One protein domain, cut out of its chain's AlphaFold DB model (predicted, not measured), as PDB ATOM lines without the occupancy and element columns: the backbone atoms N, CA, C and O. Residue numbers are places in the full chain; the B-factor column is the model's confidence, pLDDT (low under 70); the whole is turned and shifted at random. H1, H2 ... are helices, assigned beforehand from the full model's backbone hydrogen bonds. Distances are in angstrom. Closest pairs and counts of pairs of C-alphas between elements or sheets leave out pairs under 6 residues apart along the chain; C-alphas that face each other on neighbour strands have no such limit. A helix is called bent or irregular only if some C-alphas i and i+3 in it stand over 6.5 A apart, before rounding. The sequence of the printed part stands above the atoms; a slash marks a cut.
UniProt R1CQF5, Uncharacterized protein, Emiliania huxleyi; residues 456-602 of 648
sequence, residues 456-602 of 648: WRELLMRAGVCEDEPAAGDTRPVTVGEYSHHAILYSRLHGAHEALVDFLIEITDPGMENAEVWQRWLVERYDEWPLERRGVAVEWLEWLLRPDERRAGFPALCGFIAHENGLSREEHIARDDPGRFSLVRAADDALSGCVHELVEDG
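Overview. This is residues 456 to 602 of the 648 residues of an uncharacterized protein of Emiliania huxleyi (UniProt R1CQF5). Crossed helices are gathered round one short core helix arm, H8a. The hairpin of H4 and H5 covers one side of it and H2 and H6 the other, with H3 at one end of the long axis and H7 toward the opposite end, where the long link after H1 also loops. H1 packs on H5, and H8b turns away from the core to pack on H3. The printed part has 147 residues, all helix in class, with eight named helices, H1 to H8 along the chain, and no named strand. It is compact, with a radius of gyration of the C-alphas of 15.3 A and spans of 45 by 32 by 26 A.

Along the chain. H8, residues 583 to 600, was assigned as one helix by its hydrogen bonds but is bent: C-alphas 590 and 593 are 7.0 A apart. Its arms are H8a, residues 583 to 590, and H8b, residues 593 to 600, which ends with C-alpha 600 at (189.023, 184.094, 198.423). H4, residues 515 to 528, 22.4 A long, is only just irregular, with C-alphas 522 and 525 6.9 A apart. H5 spans residues 531 to 545, 20.9 A; H6, residues 550 to 565, 21.5 A; H2, residues 482 to 495, 19.7 A; H3, residues 497 to 507, 15.3 A. H7 is residues 569 to 576, 11.1 A, and H1 residues 456 to 463, 10.6 A, from C-alpha 456 at (177.968, 210.844, 206.498).

Arrangement. H8a and H8b stand at a steep tilt of 58 degrees. H8a touches H4 at residues 522 to 526 alone, closest C-alphas Arg 525 and Asp 589, 5.9 A. H5, the hub, only just touches H8a, with 3 pairs of C-alphas within 8 A. H4 and H5 form a hairpin, opposite ways at a shallow tilt of 34 degrees, only just short of steep; their closest C-alphas are Tyr 526 and Arg 534, 5.6 A. H5 touches H1, closest C-alphas Val 536 and Leu 459, 5.6 A, and H6, about perpendicular at 74 degrees, closest C-alphas Leu 544 and Gly 553, 3.7 A. H2 touches H6, closest C-alphas Ser 491 and Asn 565, 5.0 A, and H7, closest C-alphas Tyr 483 and Ile 573, 6.2 A. H3 touches H8b, closest C-alphas Leu 500 and Cys 594, 7.0 A. Every O i to N i+4 pair is within hydrogen-bond range in H1, H3, H7, H8a and H8b; the others have 9 of 10 in H2, 5 of 10 in H4, 10 of 11 in H5 and 11 of 12 in H6.

Size, cuts and confidence. The C-alphas farthest apart are those of Ala 472 and Gly 511, 44.9 A. The printed part has no cut. The link from H1 to H2, residues 464 to 481, is long. The mean pLDDT of the printed part is 72.4; 43 residues are under 70, among them 464 to 485 and 566 to 580.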
ATOM      1  N   TRP A 456     179.132 211.199 207.314       81.75
ATOM      2  CA  TRP A 456     177.968 210.844 206.498       81.75
ATOM      3  C   TRP A 456     176.860 211.900 206.586       81.75
ATOM      4  O   TRP A 456     176.325 212.354 205.575       81.75
ATOM      5  N   ARG A 457     176.567 212.375 207.800       66.88
ATOM      6  CA  ARG A 457     175.555 213.416 208.031       66.88
ATOM      7  C   ARG A 457     175.938 214.768 207.472       66.88
ATOM      8  O   ARG A 457     175.075 215.457 206.938       66.88
ATOM      9  N   GLU A 458     177.197 215.167 207.627       77.56
ATOM     10  CA  GLU A 458     177.722 216.387 207.015       77.56
ATOM     11  C   GLU A 458     177.425 216.381 205.509       77.56
ATOM     12  O   GLU A 458     176.892 217.356 204.976       77.56
ATOM     13  N   LEU A 459     177.697 215.252 204.846       78.69
ATOM     14  CA  LEU A 459     177.492 215.079 203.412       78.69
ATOM     15  C   LEU A 459     176.005 215.085 203.034       78.69
ATOM     16  O   LEU A 459     175.632 215.816 202.117       78.69
ATOM     17  N   LEU A 460     175.156 214.356 203.767       70.06
ATOM     18  CA  LEU A 460     173.698 214.361 203.587       70.06
ATOM     19  C   LEU A 460     173.106 215.771 203.716       70.06
ATOM     20  O   LEU A 460     172.402 216.244 202.824       70.06
ATOM     21  N   MET A 461     173.446 216.484 204.794       63.41
ATOM     22  CA  MET A 461     172.959 217.844 205.032       63.41
ATOM     23  C   MET A 461     173.424 218.811 203.948       63.41
ATOM     24  O   MET A 461     172.645 219.642 203.486       63.41
ATOM     25  N   ARG A 462     174.685 218.709 203.525       74.62
ATOM     26  CA  ARG A 462     175.230 219.559 202.465       74.62
ATOM     27  C   ARG A 462     174.592 219.264 201.106       74.62
ATOM     28  O   ARG A 462     174.442 220.189 200.314       74.62
ATOM     29  N   ALA A 463     174.205 218.015 200.854       70.19
ATOM     30  CA  ALA A 463     173.434 217.627 199.677       70.19
ATOM     31  C   ALA A 463     171.945 218.008 199.781       70.19
ATOM     32  O   ALA A 463     171.244 217.977 198.777       70.19
ATOM     33  N   GLY A 464     171.455 218.386 200.968       67.00
ATOM     34  CA  GLY A 464     170.035 218.652 201.204       67.00
ATOM     35  C   GLY A 464     169.173 217.386 201.202       67.00
ATOM     36  O   GLY A 464     167.975 217.474 200.950       67.00
ATOM     37  N   VAL A 465     169.772 216.223 201.473       65.00
ATOM     38  CA  VAL A 465     169.114 214.911 201.420       65.00
ATOM     39  C   VAL A 465     168.984 214.343 202.833       65.00
ATOM     40  O   VAL A 465     169.914 214.424 203.636       65.00
ATOM     41  N   CYS A 466     167.831 213.759 203.157       64.38
ATOM     42  CA  CYS A 466     167.629 213.029 204.408       64.38
ATOM     43  C   CYS A 466     168.041 211.562 204.249       64.38
ATOM     44  O   CYS A 466     167.866 210.977 203.182       64.38
ATOM     45  N   GLU A 467     168.568 210.960 205.318       61.78
ATOM     46  CA  GLU A 467     168.948 209.542 205.300       61.78
ATOM     47  C   GLU A 467     167.728 208.653 205.026       61.78
ATOM     48  O   GLU A 467     167.804 207.785 204.159       61.78
ATOM     49  N   ASP A 468     166.595 208.964 205.662       54.53
ATOM     50  CA  ASP A 468     165.363 208.187 205.567       54.53
ATOM     51  C   ASP A 468     164.745 208.263 204.163       54.53
ATOM     52  O   ASP A 468     164.247 209.302 203.720       54.53
ATOM     53  N   GLU A 469     164.740 207.127 203.473       47.50
ATOM     54  CA  GLU A 469     163.701 206.793 202.508       47.50
ATOM     55  C   GLU A 469     162.912 205.645 203.149       47.50
ATOM     56  O   GLU A 469     163.492 204.579 203.369       47.50
ATOM     57  N   PRO A 470     161.640 205.841 203.553       41.91
ATOM     58  CA  PRO A 470     160.890 204.771 204.198       41.91
ATOM     59  C   PRO A 470     160.916 203.529 203.307       41.91
ATOM     60  O   PRO A 470     160.792 203.641 202.087       41.91
ATOM     61  N   ALA A 471     161.022 202.343 203.911       39.06
ATOM     62  CA  ALA A 471     161.074 201.045 203.225       39.06
ATOM     63  C   ALA A 471     159.860 200.726 202.309       39.06
ATOM     64  O   ALA A 471     159.735 199.612 201.803       39.06
ATOM     65  N   ALA A 472     158.958 201.679 202.070       34.91
ATOM     66  CA  ALA A 472     157.802 201.560 201.200       34.91
ATOM     67  C   ALA A 472     157.756 202.719 200.191       34.91
ATOM     68  O   ALA A 472     157.261 203.806 200.478       34.91
ATOM     69  N   GLY A 473     158.240 202.430 198.984       32.91
ATOM     70  CA  GLY A 473     158.149 203.282 197.801       32.91
ATOM     71  C   GLY A 473     158.544 202.496 196.550       32.91
ATOM     72  O   GLY A 473     159.673 202.580 196.092       32.91
ATOM     73  N   ASP A 474     157.603 201.695 196.052       32.75
ATOM     74  CA  ASP A 474     157.568 200.993 194.760       32.75
ATOM     75  C   ASP A 474     158.531 199.817 194.444       32.75
ATOM     76  O   ASP A 474     159.651 199.928 193.953       32.75
ATOM     77  N   THR A 475     157.914 198.627 194.507       32.97
ATOM     78  CA  THR A 475     158.055 197.448 193.619       32.97
ATOM     79  C   THR A 475     159.214 196.460 193.754       32.97
ATOM     80  O   THR A 475     159.111 195.387 193.151       32.97
ATOM     81  N   ARG A 476     160.242 196.679 194.583       35.47
ATOM     82  CA  ARG A 476     161.157 195.574 194.948       35.47
ATOM     83  C   ARG A 476     160.815 195.008 196.328       35.47
ATOM     84  O   ARG A 476     160.785 195.771 197.288       35.47
ATOM     85  N   PRO A 477     160.563 193.690 196.458       37.75
ATOM     86  CA  PRO A 477     160.464 193.063 197.767       37.75
ATOM     87  C   PRO A 477     161.812 193.233 198.471       37.75
ATOM     88  O   PRO A 477     162.814 192.664 198.038       37.75
ATOM     89  N   VAL A 478     161.843 194.040 199.530       35.34
ATOM     90  CA  VAL A 478     162.957 194.038 200.476       35.34
ATOM     91  C   VAL A 478     162.913 192.675 201.149       35.34
ATOM     92  O   VAL A 478     161.900 192.296 201.747       35.34
ATOM     93  N   THR A 479     163.966 191.882 200.969       37.62
ATOM     94  CA  THR A 479     164.053 190.572 201.607       37.62
ATOM     95  C   THR A 479     164.249 190.816 203.093       37.62
ATOM     96  O   THR A 479     165.357 191.063 203.558       37.62
ATOM     97  N   VAL A 480     163.155 190.777 203.846       34.44
ATOM     98  CA  VAL A 480     163.186 190.786 205.306       34.44
ATOM     99  C   VAL A 480     164.021 189.579 205.761       34.44
ATOM    100  O   VAL A 480     163.583 188.432 205.677       34.44
ATOM    101  N   GLY A 481     165.269 189.849 206.148       38.06
ATOM    102  CA  GLY A 481     166.340 188.855 206.319       38.06
ATOM    103  C   GLY A 481     167.758 189.450 206.416       38.06
ATOM    104  O   GLY A 481     168.665 188.776 206.915       38.06
ATOM    105  N   GLU A 482     167.941 190.719 206.028       44.06
ATOM    106  CA  GLU A 482     169.211 191.471 206.123       44.06
ATOM    107  C   GLU A 482     169.787 191.569 207.546       44.06
ATOM    108  O   GLU A 482     171.007 191.583 207.687       44.06
ATOM    109  N   TYR A 483     168.955 191.454 208.591       43.00
ATOM    110  CA  TYR A 483     169.385 191.363 209.996       43.00
ATOM    111  C   TYR A 483     170.475 190.298 210.238       43.00
ATOM    112  O   TYR A 483     171.337 190.456 211.101       43.00
ATOM    113  N   SER A 484     170.451 189.195 209.477       53.69
ATOM    114  CA  SER A 484     171.516 188.190 209.547       53.69
ATOM    115  C   SER A 484     172.753 188.612 208.759       53.69
ATOM    116  O   SER A 484     173.862 188.406 209.228       53.69
ATOM    117  N   HIS A 485     172.595 189.234 207.594       64.56
ATOM    118  CA  HIS A 485     173.715 189.573 206.727       64.56
ATOM    119  C   HIS A 485     174.547 190.719 207.296       64.56
ATOM    120  O   HIS A 485     175.759 190.586 207.408       64.56
ATOM    121  N   HIS A 486     173.890 191.800 207.718       70.69
ATOM    122  CA  HIS A 486     174.533 193.011 208.200       70.69
ATOM    123  C   HIS A 486     175.336 192.751 209.493       70.69
ATOM    124  O   HIS A 486     176.542 193.001 209.550       70.69
ATOM    125  N   ALA A 487     174.712 192.136 210.500       70.38
ATOM    126  CA  ALA A 487     175.390 191.787 211.749       70.38
ATOM    127  C   ALA A 487     176.528 190.763 211.539       70.38
ATOM    128  O   ALA A 487     177.608 190.902 212.117       70.38
ATOM    129  N   ILE A 488     176.327 189.744 210.688       72.19
ATOM    130  CA  ILE A 488     177.371 188.749 210.379       72.19
ATOM    131  C   ILE A 488     178.530 189.394 209.611       72.19
ATOM    132  O   ILE A 488     179.687 189.085 209.898       72.19
ATOM    133  N   LEU A 489     178.239 190.288 208.663       82.06
ATOM    134  CA  LEU A 489     179.232 191.025 207.886       82.06
ATOM    135  C   LEU A 489     180.167 191.804 208.808       82.06
ATOM    136  O   LEU A 489     181.371 191.548 208.793       82.06
ATOM    137  N   TYR A 490     179.634 192.699 209.645       83.94
ATOM    138  CA  TYR A 490     180.483 193.517 210.516       83.94
ATOM    139  C   TYR A 490     181.165 192.707 211.610       83.94
ATOM    140  O   TYR A 490     182.301 193.016 211.961       83.94
ATOM    141  N   SER A 491     180.550 191.622 212.087       81.25
ATOM    142  CA  SER A 491     181.221 190.707 213.013       81.25
ATOM    143  C   SER A 491     182.446 190.039 212.394       81.25
ATOM    144  O   SER A 491     183.521 189.991 212.998       81.25
ATOM    145  N   ARG A 492     182.328 189.590 211.145       83.38
ATOM    146  CA  ARG A 492     183.436 188.964 210.420       83.38
ATOM    147  C   ARG A 492     184.493 189.964 209.979       83.38
ATOM    148  O   ARG A 492     185.674 189.671 210.123       83.38
ATOM    149  N   LEU A 493     184.091 191.147 209.519       87.06
ATOM    150  CA  LEU A 493     185.014 192.245 209.223       87.06
ATOM    151  C   LEU A 493     185.783 192.681 210.473       87.06
ATOM    152  O   LEU A 493     186.978 192.935 210.392       87.06
ATOM    153  N   HIS A 494     185.129 192.721 211.636       85.00
ATOM    154  CA  HIS A 494     185.798 193.003 212.903       85.00
ATOM    155  C   HIS A 494     186.844 191.927 213.244       85.00
ATOM    156  O   HIS A 494     187.965 192.250 213.641       85.00
ATOM    157  N   GLY A 495     186.512 190.650 213.024       81.62
ATOM    158  CA  GLY A 495     187.458 189.539 213.159       81.62
ATOM    159  C   GLY A 495     188.621 189.586 212.158       81.62
ATOM    160  O   GLY A 495     189.737 189.221 212.512       81.62
ATOM    161  N   ALA A 496     188.379 190.084 210.944       86.69
ATOM    162  CA  ALA A 496     189.358 190.196 209.860       86.69
ATOM    163  C   ALA A 496     189.983 191.601 209.731       86.69
ATOM    164  O   ALA A 496     190.567 191.916 208.695       86.69
ATOM    165  N   HIS A 497     189.865 192.460 210.751       85.88
ATOM    166  CA  HIS A 497     190.162 193.890 210.608       85.88
ATOM    167  C   HIS A 497     191.613 194.190 210.202       85.88
ATOM    168  O   HIS A 497     191.829 195.104 209.414       85.88
ATOM    169  N   GLU A 498     192.602 193.435 210.699       83.31
ATOM    170  CA  GLU A 498     194.009 193.619 210.309       83.31
ATOM    171  C   GLU A 498     194.197 193.339 208.814       83.31
ATOM    172  O   GLU A 498     194.715 194.182 208.088       83.31
ATOM    173  N   ALA A 499     193.671 192.207 208.333       86.62
ATOM    174  CA  ALA A 499     193.743 191.830 206.923       86.62
ATOM    175  C   ALA A 499     192.983 192.815 206.020       86.62
ATOM    176  O   ALA A 499     193.447 193.136 204.930       86.62
ATOM    177  N   LEU A 500     191.837 193.327 206.483       86.88
ATOM    178  CA  LEU A 500     191.085 194.361 205.777       86.88
ATOM    179  C   LEU A 500     191.894 195.655 205.639       86.88
ATOM    180  O   LEU A 500     191.920 196.239 204.562       86.88
ATOM    181  N   VAL A 501     192.534 196.120 206.714       84.81
ATOM    182  CA  VAL A 501     193.331 197.354 206.685       84.81
ATOM    183  C   VAL A 501     194.548 197.193 205.781       84.81
ATOM    184  O   VAL A 501     194.801 198.085 204.976       84.81
ATOM    185  N   ASP A 502     195.259 196.067 205.869       85.06
ATOM    186  CA  ASP A 502     196.403 195.777 205.000       85.06
ATOM    187  C   ASP A 502     195.990 195.782 203.522       85.06
ATOM    188  O   ASP A 502     196.608 196.471 202.709       85.06
ATOM    189  N   PHE A 503     194.883 195.106 203.194       86.06
ATOM    190  CA  PHE A 503     194.327 195.093 201.842       86.06
ATOM    191  C   PHE A 503     193.939 196.500 201.370       86.06
ATOM    192  O   PHE A 503     194.319 196.921 200.280       86.06
ATOM    193  N   LEU A 504     193.229 197.271 202.203       84.94
ATOM    194  CA  LEU A 504     192.839 198.642 201.875       84.94
ATOM    195  C   LEU A 504     194.054 199.548 201.660       84.94
ATOM    196  O   LEU A 504     194.010 200.384 200.761       84.94
ATOM    197  N   ILE A 505     195.128 199.409 202.444       83.50
ATOM    198  CA  ILE A 505     196.385 200.147 202.237       83.50
ATOM    199  C   ILE A 505     196.948 199.847 200.847       83.50
ATOM    200  O   ILE A 505     197.323 200.784 200.141       83.50
ATOM    201  N   GLU A 506     196.969 198.570 200.467       84.25
ATOM    202  CA  GLU A 506     197.500 198.089 199.196       84.25
ATOM    203  C   GLU A 506     196.687 198.601 197.999       84.25
ATOM    204  O   GLU A 506     197.230 199.311 197.153       84.25
ATOM    205  N   ILE A 507     195.374 198.333 197.955       78.62
ATOM    206  CA  ILE A 507     194.537 198.645 196.776       78.62
ATOM    207  C   ILE A 507     194.355 200.135 196.513       78.62
ATOM    208  O   ILE A 507     193.892 200.555 195.450       78.62
ATOM    209  N   THR A 508     194.680 200.951 197.505       74.44
ATOM    210  CA  THR A 508     194.552 202.391 197.399       74.44
ATOM    211  C   THR A 508     195.919 203.079 197.272       74.44
ATOM    212  O   THR A 508     195.970 204.303 197.122       74.44
ATOM    213  N   ASP A 509     197.039 202.351 197.276       78.56
ATOM    214  CA  ASP A 509     198.356 202.905 196.941       78.56
ATOM    215  C   ASP A 509     198.358 203.457 195.496       78.56
ATOM    216  O   ASP A 509     198.119 202.707 194.545       78.56
ATOM    217  N   PRO A 510     198.642 204.761 195.283       70.12
ATOM    218  CA  PRO A 510     198.780 205.330 193.942       70.12
ATOM    219  C   PRO A 510     199.848 204.644 193.079       70.12
ATOM    220  O   PRO A 510     199.805 204.762 191.857       70.12
ATOM    221  N   GLY A 511     200.823 203.976 193.704       76.75
ATOM    222  CA  GLY A 511     201.877 203.217 193.037       76.75
ATOM    223  C   GLY A 511     201.465 201.816 192.579       76.75
ATOM    224  O   GLY A 511     202.271 201.150 191.929       76.75
ATOM    225  N   MET A 512     200.250 201.358 192.896       76.88
ATOM    226  CA  MET A 512     199.783 200.025 192.523       76.88
ATOM    227  C   MET A 512     199.509 199.928 191.016       76.88
ATOM    228  O   MET A 512     198.783 200.745 190.437       76.88
ATOM    229  N   GLU A 513     200.032 198.880 190.376       64.50
ATOM    230  CA  GLU A 513     199.608 198.507 189.028       64.50
ATOM    231  C   GLU A 513     198.099 198.203 189.066       64.50
ATOM    232  O   GLU A 513     197.661 197.288 189.758       64.50
ATOM    233  N   ASN A 514     197.300 198.983 188.328       73.38
ATOM    234  CA  ASN A 514     195.826 198.944 188.283       73.38
ATOM    235  C   ASN A 514     195.063 199.719 189.380       73.38
ATOM    236  O   ASN A 514     193.868 199.478 189.558       73.38
ATOM    237  N   ALA A 515     195.671 200.709 190.043       68.88
ATOM    238  CA  ALA A 515     194.968 201.578 191.002       68.88
ATOM    239  C   ALA A 515     193.650 202.183 190.452       68.88
ATOM    240  O   ALA A 515     192.648 202.255 191.162       68.88
ATOM    241  N   GLU A 516     193.606 202.562 189.167       71.62
ATOM    242  CA  GLU A 516     192.388 203.085 188.521       71.62
ATOM    243  C   GLU A 516     191.248 202.060 188.435       71.62
ATOM    244  O   GLU A 516     190.074 202.434 188.454       71.62
ATOM    245  N   VAL A 517     191.575 200.768 188.322       75.56
ATOM    246  CA  VAL A 517     190.586 199.683 188.254       75.56
ATOM    247  C   VAL A 517     189.949 199.489 189.626       75.56
ATOM    248  O   VAL A 517     188.725 199.473 189.731       75.56
ATOM    249  N   TRP A 518     190.765 199.445 190.681       72.50
ATOM    250  CA  TRP A 518     190.287 199.319 192.060       72.50
ATOM    251  C   TRP A 518     189.453 200.521 192.500       72.50
ATOM    252  O   TRP A 518     188.380 200.355 193.076       72.50
ATOM    253  N   GLN A 519     189.892 201.738 192.169       72.81
ATOM    254  CA  GLN A 519     189.131 202.954 192.471       72.81
ATOM    255  C   GLN A 519     187.769 202.975 191.778       72.81
ATOM    256  O   GLN A 519     186.791 203.420 192.374       72.81
ATOM    257  N   ARG A 520     187.692 202.478 190.538       77.50
ATOM    258  CA  ARG A 520     186.424 202.361 189.813       77.50
ATOM    259  C   ARG A 520     185.510 201.331 190.468       77.50
ATOM    260  O   ARG A 520     184.362 201.641 190.753       77.50
ATOM    261  N   TRP A 521     186.037 200.153 190.776       78.31
ATOM    262  CA  TRP A 521     185.281 199.075 191.407       78.31
ATOM    263  C   TRP A 521     184.675 199.465 192.761       78.31
ATOM    264  O   TRP A 521     183.518 199.151 193.039       78.31
ATOM    265  N   LEU A 522     185.424 200.220 193.568       76.19
ATOM    266  CA  LEU A 522     184.969 200.749 194.854       76.19
ATOM    267  C   LEU A 522     183.722 201.643 194.729       76.19
ATOM    268  O   LEU A 522     182.899 201.675 195.641       76.19
ATOM    269  N   VAL A 523     183.554 202.349 193.606       82.88
ATOM    270  CA  VAL A 523     182.409 203.248 193.381       82.88
ATOM    271  C   VAL A 523     181.321 202.661 192.477       82.88
ATOM    272  O   VAL A 523     180.202 203.170 192.492       82.88
ATOM    273  N   GLU A 524     181.612 201.601 191.716       83.06
ATOM    274  CA  GLU A 524     180.678 200.947 190.778       83.06
ATOM    275  C   GLU A 524     179.393 200.475 191.471       83.06
ATOM    276  O   GLU A 524     178.300 200.595 190.921       83.06
ATOM    277  N   ARG A 525     179.475 200.008 192.723       80.44
ATOM    278  CA  ARG A 525     178.277 199.599 193.485       80.44
ATOM    279  C   ARG A 525     177.298 200.747 193.736       80.44
ATOM    280  O   ARG A 525     176.099 200.504 193.867       80.44
ATOM    281  N   TYR A 526     177.772 201.991 193.718       85.62
ATOM    282  CA  TYR A 526     176.919 203.169 193.832       85.62
ATOM    283  C   TYR A 526     176.308 203.624 192.502       85.62
ATOM    284  O   TYR A 526     175.520 204.568 192.500       85.62
ATOM    285  N   ASP A 527     176.615 202.982 191.369       82.88
ATOM    286  CA  ASP A 527     175.985 203.308 190.080       82.88
ATOM    287  C   ASP A 527     174.463 203.110 190.109       82.88
ATOM    288  O   ASP A 527     173.732 203.820 189.421       82.88
ATOM    289  N   GLU A 528     173.983 202.179 190.937       79.12
ATOM    290  CA  GLU A 528     172.556 201.898 191.115       79.12
ATOM    291  C   GLU A 528     171.844 202.873 192.067       79.12
ATOM    292  O   GLU A 528     170.623 202.790 192.235       79.12
ATOM    293  N   TRP A 529     172.589 203.768 192.723       84.31
ATOM    294  CA  TRP A 529     172.036 204.729 193.670       84.31
ATOM    295  C   TRP A 529     171.490 205.972 192.942       84.31
ATOM    296  O   TRP A 529     172.051 206.394 191.925       84.31
ATOM    297  N   PRO A 530     170.431 206.623 193.467       81.06
ATOM    298  CA  PRO A 530     169.959 207.913 192.973       81.06
ATOM    299  C   PRO A 530     171.100 208.929 192.931       81.06
ATOM    300  O   PRO A 530     171.892 208.986 193.868       81.06
ATOM    301  N   LEU A 531     171.163 209.756 191.884       78.06
ATOM    302  CA  LEU A 531     172.300 210.651 191.616       78.06
ATOM    303  C   LEU A 531     172.716 211.492 192.841       78.06
ATOM    304  O   LEU A 531     173.901 211.594 193.151       78.06
ATOM    305  N   GLU A 532     171.738 212.047 193.560       76.50
ATOM    306  CA  GLU A 532     171.956 212.879 194.751       76.50
ATOM    307  C   GLU A 532     172.555 212.081 195.922       76.50
ATOM    308  O   GLU A 532     173.433 212.573 196.629       76.50
ATOM    309  N   ARG A 533     172.148 210.816 196.091       81.38
ATOM    310  CA  ARG A 533     172.645 209.918 197.148       81.38
ATOM    311  C   ARG A 533     173.961 209.247 196.775       81.38
ATOM    312  O   ARG A 533     174.825 209.073 197.626       81.38
ATOM    313  N   ARG A 534     174.143 208.930 195.495       87.88
ATOM    314  CA  ARG A 534     175.402 208.441 194.937       87.88
ATOM    315  C   ARG A 534     176.532 209.423 195.223       87.88
ATOM    316  O   ARG A 534     177.595 208.998 195.656       87.88
ATOM    317  N   GLY A 535     176.303 210.722 195.010       86.38
ATOM    318  CA  GLY A 535     177.302 211.752 195.305       86.38
ATOM    319  C   GLY A 535     177.739 211.740 196.773       86.38
ATOM    320  O   GLY A 535     178.932 211.781 197.058       86.38
ATOM    321  N   VAL A 536     176.781 211.597 197.694       86.00
ATOM    322  CA  VAL A 536     177.049 211.461 199.136       86.00
ATOM    323  C   VAL A 536     177.862 210.200 199.439       86.00
ATOM    324  O   VAL A 536     178.871 210.287 200.135       86.00
ATOM    325  N   ALA A 537     177.459 209.047 198.897       89.06
ATOM    326  CA  ALA A 537     178.122 207.771 199.152       89.06
ATOM    327  C   ALA A 537     179.555 207.721 198.610       89.06
ATOM    328  O   ALA A 537     180.473 207.322 199.325       89.06
ATOM    329  N   VAL A 538     179.760 208.206 197.383       90.31
ATOM    330  CA  VAL A 538     181.088 208.302 196.769       90.31
ATOM    331  C   VAL A 538     181.986 209.231 197.575       90.31
ATOM    332  O   VAL A 538     183.112 208.858 197.882       90.31
ATOM    333  N   GLU A 539     181.511 210.411 197.972       89.94
ATOM    334  CA  GLU A 539     182.354 211.340 198.727       89.94
ATOM    335  C   GLU A 539     182.678 210.835 200.137       89.94
ATOM    336  O   GLU A 539     183.774 211.063 200.651       89.94
ATOM    337  N   TRP A 540     181.751 210.107 200.760       91.06
ATOM    338  CA  TRP A 540     182.017 209.435 202.025       91.06
ATOM    339  C   TRP A 540     183.102 208.363 201.869       91.06
ATOM    340  O   TRP A 540     184.044 208.324 202.660       91.06
ATOM    341  N   LEU A 541     183.020 207.545 200.815       89.19
ATOM    342  CA  LEU A 541     184.022 206.530 200.502       89.19
ATOM    343  C   LEU A 541     185.394 207.140 200.186       89.19
ATOM    344  O   LEU A 541     186.425 206.648 200.645       89.19
ATOM    345  N   GLU A 542     185.411 208.236 199.431       87.25
ATOM    346  CA  GLU A 542     186.626 208.985 199.125       87.25
ATOM    347  C   GLU A 542     187.294 209.497 200.400       87.25
ATOM    348  O   GLU A 542     188.490 209.272 200.579       87.25
ATOM    349  N   TRP A 543     186.520 210.075 201.319       87.62
ATOM    350  CA  TRP A 543     187.030 210.518 202.614       87.62
ATOM    351  C   TRP A 543     187.626 209.375 203.445       87.62
ATOM    352  O   TRP A 543     188.634 209.558 204.134       87.62
ATOM    353  N   LEU A 544     187.038 208.181 203.367       83.75
ATOM    354  CA  LEU A 544     187.566 207.013 204.060       83.75
ATOM    355  C   LEU A 544     188.894 206.521 203.471       83.75
ATOM    356  O   LEU A 544     189.790 206.148 204.230       83.75
ATOM    357  N   LEU A 545     189.018 206.493 202.140       81.56
ATOM    358  CA  LEU A 545     190.030 205.677 201.462       81.56
ATOM    359  C   LEU A 545     191.047 206.456 200.605       81.56
ATOM    360  O   LEU A 545     192.077 205.890 200.217       81.56
ATOM    361  N   ARG A 546     190.836 207.742 200.298       80.81
ATOM    362  CA  ARG A 546     191.783 208.517 199.474       80.81
ATOM    363  C   ARG A 546     193.125 208.727 200.180       80.81
ATOM    364  O   ARG A 546     193.125 209.016 201.376       80.81
ATOM    365  N   PRO A 547     194.265 208.672 199.457       71.88
ATOM    366  CA  PRO A 547     195.603 208.741 200.057       71.88
ATOM    367  C   PRO A 547     195.795 209.898 201.048       71.88
ATOM    368  O   PRO A 547     196.371 209.710 202.120       71.88
ATOM    369  N   ASP A 548     195.256 211.073 200.719       72.06
ATOM    370  CA  ASP A 548     195.391 212.286 201.530       72.06
ATOM    371  C   ASP A 548     194.482 212.309 202.771       72.06
ATOM    372  O   ASP A 548     194.755 213.043 203.725       72.06
ATOM    373  N   GLU A 549     193.423 211.496 202.781       75.31
ATOM    374  CA  GLU A 549     192.364 211.507 203.796       75.31
ATOM    375  C   GLU A 549     192.417 210.290 204.732       75.31
ATOM    376  O   GLU A 549     191.937 210.372 205.863       75.31
ATOM    377  N   ARG A 550     193.124 209.210 204.354       71.94
ATOM    378  CA  ARG A 550     193.273 207.964 205.142       71.94
ATOM    379  C   ARG A 550     193.670 208.155 206.594       71.94
ATOM    380  O   ARG A 550     193.251 207.377 207.445       71.94
ATOM    381  N   ARG A 551     194.481 209.178 206.894       67.69
ATOM    382  CA  ARG A 551     194.895 209.478 208.276       67.69
ATOM    383  C   ARG A 551     193.698 209.720 209.196       67.69
ATOM    384  O   ARG A 551     193.792 209.411 210.376       67.69
ATOM    385  N   ALA A 552     192.606 210.261 208.658       67.44
ATOM    386  CA  ALA A 552     191.334 210.414 209.353       67.44
ATOM    387  C   ALA A 552     190.342 209.295 208.982       67.44
ATOM    388  O   ALA A 552     189.658 208.769 209.858       67.44
ATOM    389  N   GLY A 553     190.306 208.902 207.706       77.75
ATOM    390  CA  GLY A 553     189.350 207.948 207.155       77.75
ATOM    391  C   GLY A 553     189.483 206.518 207.682       77.75
ATOM    392  O   GLY A 553     188.495 205.938 208.127       77.75
ATOM    393  N   PHE A 554     190.690 205.943 207.719       80.06
ATOM    394  CA  PHE A 554     190.879 204.556 208.173       80.06
ATOM    395  C   PHE A 554     190.532 204.353 209.652       80.06
ATOM    396  O   PHE A 554     189.769 203.432 209.952       80.06
ATOM    397  N   PRO A 555     190.992 205.205 210.593       74.25
ATOM    398  CA  PRO A 555     190.544 205.106 211.979       74.25
ATOM    399  C   PRO A 555     189.022 205.230 212.121       74.25
ATOM    400  O   PRO A 555     188.426 204.525 212.937       74.25
ATOM    401  N   ALA A 556     188.385 206.084 211.311       79.00
ATOM    402  CA  ALA A 556     186.937 206.246 211.315       79.00
ATOM    403  C   ALA A 556     186.209 204.994 210.802       79.00
ATOM    404  O   ALA A 556     185.250 204.567 211.443       79.00
ATOM    405  N   LEU A 557     186.689 204.367 209.722       84.31
ATOM    406  CA  LEU A 557     186.160 203.103 209.198       84.31
ATOM    407  C   LEU A 557     186.320 201.959 210.203       84.31
ATOM    408  O   LEU A 557     185.362 201.247 210.489       84.31
ATOM    409  N   CYS A 558     187.507 201.802 210.791       81.38
ATOM    410  CA  CYS A 558     187.753 200.779 211.808       81.38
ATOM    411  C   CYS A 558     186.875 200.997 213.046       81.38
ATOM    412  O   CYS A 558     186.316 200.047 213.595       81.38
ATOM    413  N   GLY A 559     186.721 202.257 213.468       76.62
ATOM    414  CA  GLY A 559     185.782 202.635 214.516       76.62
ATOM    415  C   GLY A 559     184.339 202.303 214.142       76.62
ATOM    416  O   GLY A 559     183.598 201.820 214.989       76.62
ATOM    417  N   PHE A 560     183.949 202.508 212.884       84.06
ATOM    418  CA  PHE A 560     182.612 202.199 212.384       84.06
ATOM    419  C   PHE A 560     182.341 200.687 212.337       84.06
ATOM    420  O   PHE A 560     181.306 200.241 212.810       84.06
ATOM    421  N   ILE A 561     183.291 199.871 211.877       85.50
ATOM    422  CA  ILE A 561     183.157 198.405 211.882       85.50
ATOM    423  C   ILE A 561     183.054 197.870 213.315       85.50
ATOM    424  O   ILE A 561     182.208 197.028 213.611       85.50
ATOM    425  N   ALA A 562     183.901 198.369 214.223       76.12
ATOM    426  CA  ALA A 562     183.827 198.012 215.638       76.12
ATOM    427  C   ALA A 562     182.508 198.475 216.280       76.12
ATOM    428  O   ALA A 562     181.967 197.772 217.133       76.12
ATOM    429  N   HIS A 563     181.996 199.634 215.855       75.06
ATOM    430  CA  HIS A 563     180.699 200.163 216.257       75.06
ATOM    431  C   HIS A 563     179.558 199.243 215.821       75.06
ATOM    432  O   HIS A 563     178.801 198.808 216.684       75.06
ATOM    433  N   GLU A 564     179.471 198.906 214.531       78.19
ATOM    434  CA  GLU A 564     178.416 198.045 213.990       78.19
ATOM    435  C   GLU A 564     178.477 196.643 214.614       78.19
ATOM    436  O   GLU A 564     177.460 196.145 215.070       78.19
ATOM    437  N   ASN A 565     179.659 196.041 214.791       79.56
ATOM    438  CA  ASN A 565     179.786 194.756 215.499       79.56
ATOM    439  C   ASN A 565     179.325 194.809 216.976       79.56
ATOM    440  O   ASN A 565     178.982 193.783 217.560       79.56
ATOM    441  N   GLY A 566     179.361 195.985 217.607       67.81
ATOM    442  CA  GLY A 566     178.976 196.173 219.006       67.81
ATOM    443  C   GLY A 566     177.485 196.432 219.234       67.81
ATOM    444  O   GLY A 566     177.079 196.575 220.392       67.81
ATOM    445  N   LEU A 567     176.679 196.539 218.173       64.69
ATOM    446  CA  LEU A 567     175.253 196.827 218.290       64.69
ATOM    447  C   LEU A 567     174.479 195.617 218.821       64.69
ATOM    448  O   LEU A 567     174.779 194.457 218.530       64.69
ATOM    449  N   SER A 568     173.446 195.889 219.622       58.06
ATOM    450  CA  SER A 568     172.481 194.854 219.979       58.06
ATOM    451  C   SER A 568     171.619 194.471 218.778       58.06
ATOM    452  O   SER A 568     171.534 195.168 217.763       58.06
ATOM    453  N   ARG A 569     170.913 193.353 218.927       54.38
ATOM    454  CA  ARG A 569     169.950 192.858 217.948       54.38
ATOM    455  C   ARG A 569     168.930 193.923 217.546       54.38
ATOM    456  O   ARG A 569     168.710 194.163 216.366       54.38
ATOM    457  N   GLU A 570     168.301 194.546 218.530       53.62
ATOM    458  CA  GLU A 570     167.256 195.544 218.315       53.62
ATOM    459  C   GLU A 570     167.807 196.800 217.619       53.62
ATOM    460  O   GLU A 570     167.094 197.462 216.868       53.62
ATOM    461  N   GLU A 571     169.088 197.107 217.823       57.59
ATOM    462  CA  GLU A 571     169.753 198.271 217.237       57.59
ATOM    463  C   GLU A 571     170.178 198.046 215.789       57.59
ATOM    464  O   GLU A 571     170.055 198.974 214.994       57.59
ATOM    465  N   HIS A 572     170.597 196.832 215.423       61.97
ATOM    466  CA  HIS A 572     170.781 196.471 214.015       61.97
ATOM    467  C   HIS A 572     169.462 196.542 213.239       61.97
ATOM    468  O   HIS A 572     169.432 197.109 212.156       61.97
ATOM    469  N   ILE A 573     168.351 196.072 213.821       54.56
ATOM    470  CA  ILE A 573     167.025 196.173 213.182       54.56
ATOM    471  C   ILE A 573     166.675 197.641 212.899       54.56
ATOM    472  O   ILE A 573     166.368 197.999 211.768       54.56
ATOM    473  N   ALA A 574     166.827 198.519 213.894       54.78
ATOM    474  CA  ALA A 574     166.569 199.951 213.723       54.78
ATOM    475  C   ALA A 574     167.541 200.649 212.745       54.78
ATOM    476  O   ALA A 574     167.297 201.779 212.320       54.78
ATOM    477  N   ARG A 575     168.684 200.025 212.434       59.06
ATOM    478  CA  ARG A 575     169.681 200.508 211.467       59.06
ATOM    479  C   ARG A 575     169.415 200.038 210.041       59.06
ATOM    480  O   ARG A 575     169.899 200.699 209.127       59.06
ATOM    481  N   ASP A 576     168.639 198.973 209.875       54.91
ATOM    482  CA  ASP A 576     168.181 198.466 208.578       54.91
ATOM    483  C   ASP A 576     166.891 199.192 208.117       54.91
ATOM    484  O   ASP A 576     166.627 199.316 206.921       54.91
ATOM    485  N   ASP A 577     166.135 199.776 209.055       47.59
ATOM    486  CA  ASP A 577     164.929 200.591 208.810       47.59
ATOM    487  C   ASP A 577     165.079 201.874 207.939       47.59
ATOM    488  O   ASP A 577     164.102 202.212 207.263       47.59
ATOM    489  N   PRO A 578     166.218 202.610 207.889       47.84
ATOM    490  CA  PRO A 578     166.350 203.852 207.109       47.84
ATOM    491  C   PRO A 578     166.304 203.654 205.582       47.84
ATOM    492  O   PRO A 578     166.339 204.632 204.832       47.84
ATOM    493  N   GLY A 579     166.238 202.404 205.111       54.03
ATOM    494  CA  GLY A 579     166.020 202.064 203.709       54.03
ATOM    495  C   GLY A 579     167.298 201.810 202.904       54.03
ATOM    496  O   GLY A 579     168.415 201.764 203.421       54.03
ATOM    497  N   ARG A 580     167.117 201.631 201.588       62.22
ATOM    498  CA  ARG A 580     168.130 201.126 200.637       62.22
ATOM    499  C   ARG A 580     169.370 202.019 200.485       62.22
ATOM    500  O   ARG A 580     170.369 201.569 199.939       62.22
ATOM    501  N   PHE A 581     169.325 203.267 200.943       70.50
ATOM    502  CA  PHE A 581     170.396 204.246 200.734       70.50
ATOM    503  C   PHE A 581     170.900 204.863 202.046       70.50
ATOM    504  O   PHE A 581     171.139 206.071 202.128       70.50
ATOM    505  N   SER A 582     171.014 204.025 203.077       71.94
ATOM    506  CA  SER A 582     171.517 204.364 204.411       71.94
ATOM    507  C   SER A 582     173.047 204.296 204.500       71.94
ATOM    508  O   SER A 582     173.707 203.710 203.637       71.94
ATOM    509  N   LEU A 583     173.625 204.842 205.578       79.50
ATOM    510  CA  LEU A 583     175.060 204.715 205.877       79.50
ATOM    511  C   LEU A 583     175.523 203.256 205.924       79.50
ATOM    512  O   LEU A 583     176.582 202.909 205.413       79.50
ATOM    513  N   VAL A 584     174.712 202.398 206.537       75.19
ATOM    514  CA  VAL A 584     174.974 200.962 206.656       75.19
ATOM    515  C   VAL A 584     175.144 200.334 205.285       75.19
ATOM    516  O   VAL A 584     176.115 199.614 205.050       75.19
ATOM    517  N   ARG A 585     174.221 200.643 204.369       77.94
ATOM    518  CA  ARG A 585     174.272 200.107 203.016       77.94
ATOM    519  C   ARG A 585     175.413 200.717 202.216       77.94
ATOM    520  O   ARG A 585     176.058 200.003 201.459       77.94
ATOM    521  N   ALA A 586     175.707 202.002 202.419       83.62
ATOM    522  CA  ALA A 586     176.867 202.638 201.809       83.62
ATOM    523  C   ALA A 586     178.165 201.935 202.218       83.62
ATOM    524  O   ALA A 586     179.008 201.660 201.368       83.62
ATOM    525  N   ALA A 587     178.305 201.611 203.500       84.38
ATOM    526  CA  ALA A 587     179.466 200.926 204.041       84.38
ATOM    527  C   ALA A 587     179.547 199.452 203.601       84.38
ATOM    528  O   ALA A 587     180.630 198.985 203.261       84.38
ATOM    529  N   ASP A 588     178.418 198.742 203.520       82.19
ATOM    530  CA  ASP A 588     178.347 197.398 202.927       82.19
ATOM    531  C   ASP A 588     178.774 197.415 201.449       82.19
ATOM    532  O   ASP A 588     179.690 196.696 201.057       82.19
ATOM    533  N   ASP A 589     178.201 198.307 200.635       83.88
ATOM    534  CA  ASP A 589     178.548 198.440 199.216       83.88
ATOM    535  C   ASP A 589     180.030 198.829 199.020       83.88
ATOM    536  O   ASP A 589     180.682 198.286 198.126       83.88
ATOM    537  N   ALA A 590     180.586 199.690 199.886       84.19
ATOM    538  CA  ALA A 590     182.008 200.052 199.886       84.19
ATOM    539  C   ALA A 590     182.930 198.859 200.171       84.19
ATOM    540  O   ALA A 590     184.009 198.736 199.592       84.19
ATOM    541  N   LEU A 591     182.529 197.999 201.109       84.44
ATOM    542  CA  LEU A 591     183.357 196.907 201.612       84.44
ATOM    543  C   LEU A 591     183.101 195.589 200.883       84.44
ATOM    544  O   LEU A 591     183.944 194.700 200.958       84.44
ATOM    545  N   SER A 592     181.992 195.460 200.147       81.88
ATOM    546  CA  SER A 592     181.587 194.233 199.449       81.88
ATOM    547  C   SER A 592     182.693 193.684 198.559       81.88
ATOM    548  O   SER A 592     182.831 192.466 198.439       81.88
ATOM    549  N   GLY A 593     183.462 194.574 197.941       78.50
ATOM    550  CA  GLY A 593     184.608 194.189 197.151       78.50
ATOM    551  C   GLY A 593     185.726 193.575 197.995       78.50
ATOM    552  O   GLY A 593     186.116 192.432 197.778       78.50
ATOM    553  N   CYS A 594     186.190 194.306 199.007       83.12
ATOM    554  CA  CYS A 594     187.236 193.843 199.923       83.12
ATOM    555  C   CYS A 594     186.856 192.516 200.594       83.12
ATOM    556  O   CYS A 594     187.682 191.626 200.745       83.12
ATOM    557  N   VAL A 595     185.583 192.359 200.964       84.00
ATOM    558  CA  VAL A 595     185.039 191.121 201.535       84.00
ATOM    559  C   VAL A 595     185.220 189.938 200.594       84.00
ATOM    560  O   VAL A 595     185.555 188.854 201.059       84.00
ATOM    561  N   HIS A 596     184.984 190.117 199.292       82.75
ATOM    562  CA  HIS A 596     185.134 189.038 198.321       82.75
ATOM    563  C   HIS A 596     186.575 188.518 198.295       82.75
ATOM    564  O   HIS A 596     186.778 187.326 198.506       82.75
ATOM    565  N   GLU A 597     187.547 189.419 198.160       84.00
ATOM    566  CA  GLU A 597     188.979 189.090 198.134       84.00
ATOM    567  C   GLU A 597     189.441 188.460 199.455       84.00
ATOM    568  O   GLU A 597     190.055 187.397 199.467       84.00
ATOM    569  N   LEU A 598     189.044 189.032 200.600       85.44
ATOM    570  CA  LEU A 598     189.368 188.469 201.915       85.44
ATOM    571  C   LEU A 598     188.816 187.047 202.098       85.44
ATOM    572  O   LEU A 598     189.414 186.237 202.810       85.44
ATOM    573  N   VAL A 599     187.670 186.736 201.492       85.12
ATOM    574  CA  VAL A 599     187.097 185.387 201.502       85.12
ATOM    575  C   VAL A 599     187.870 184.451 200.576       85.12
ATOM    576  O   VAL A 599     188.153 183.321 200.981       85.12
ATOM    577  N   GLU A 600     188.226 184.893 199.368       86.56
ATOM    578  CA  GLU A 600     189.023 184.094 198.423       86.56
ATOM    579  C   GLU A 600     190.416 183.765 198.981       86.56
ATOM    580  O   GLU A 600     190.860 182.619 198.895       86.56
ATOM    581  N   ASP A 601     191.036 184.713 199.685       86.38
ATOM    582  CA  ASP A 601     192.326 184.548 200.362       86.38
ATOM    583  C   ASP A 601     192.246 183.749 201.677       86.38
ATOM    584  O   ASP A 601     193.255 183.535 202.363       86.38
ATOM    585  N   GLY A 602     191.045 183.323 202.083       87.00
ATOM    586  CA  GLY A 602     190.818 182.589 203.330       87.00
ATOM    587  C   GLY A 602     191.089 183.410 204.598       87.00
ATOM    588  O   GLY A 602     191.304 182.837 205.668       87.00
TER     589      GLY A 602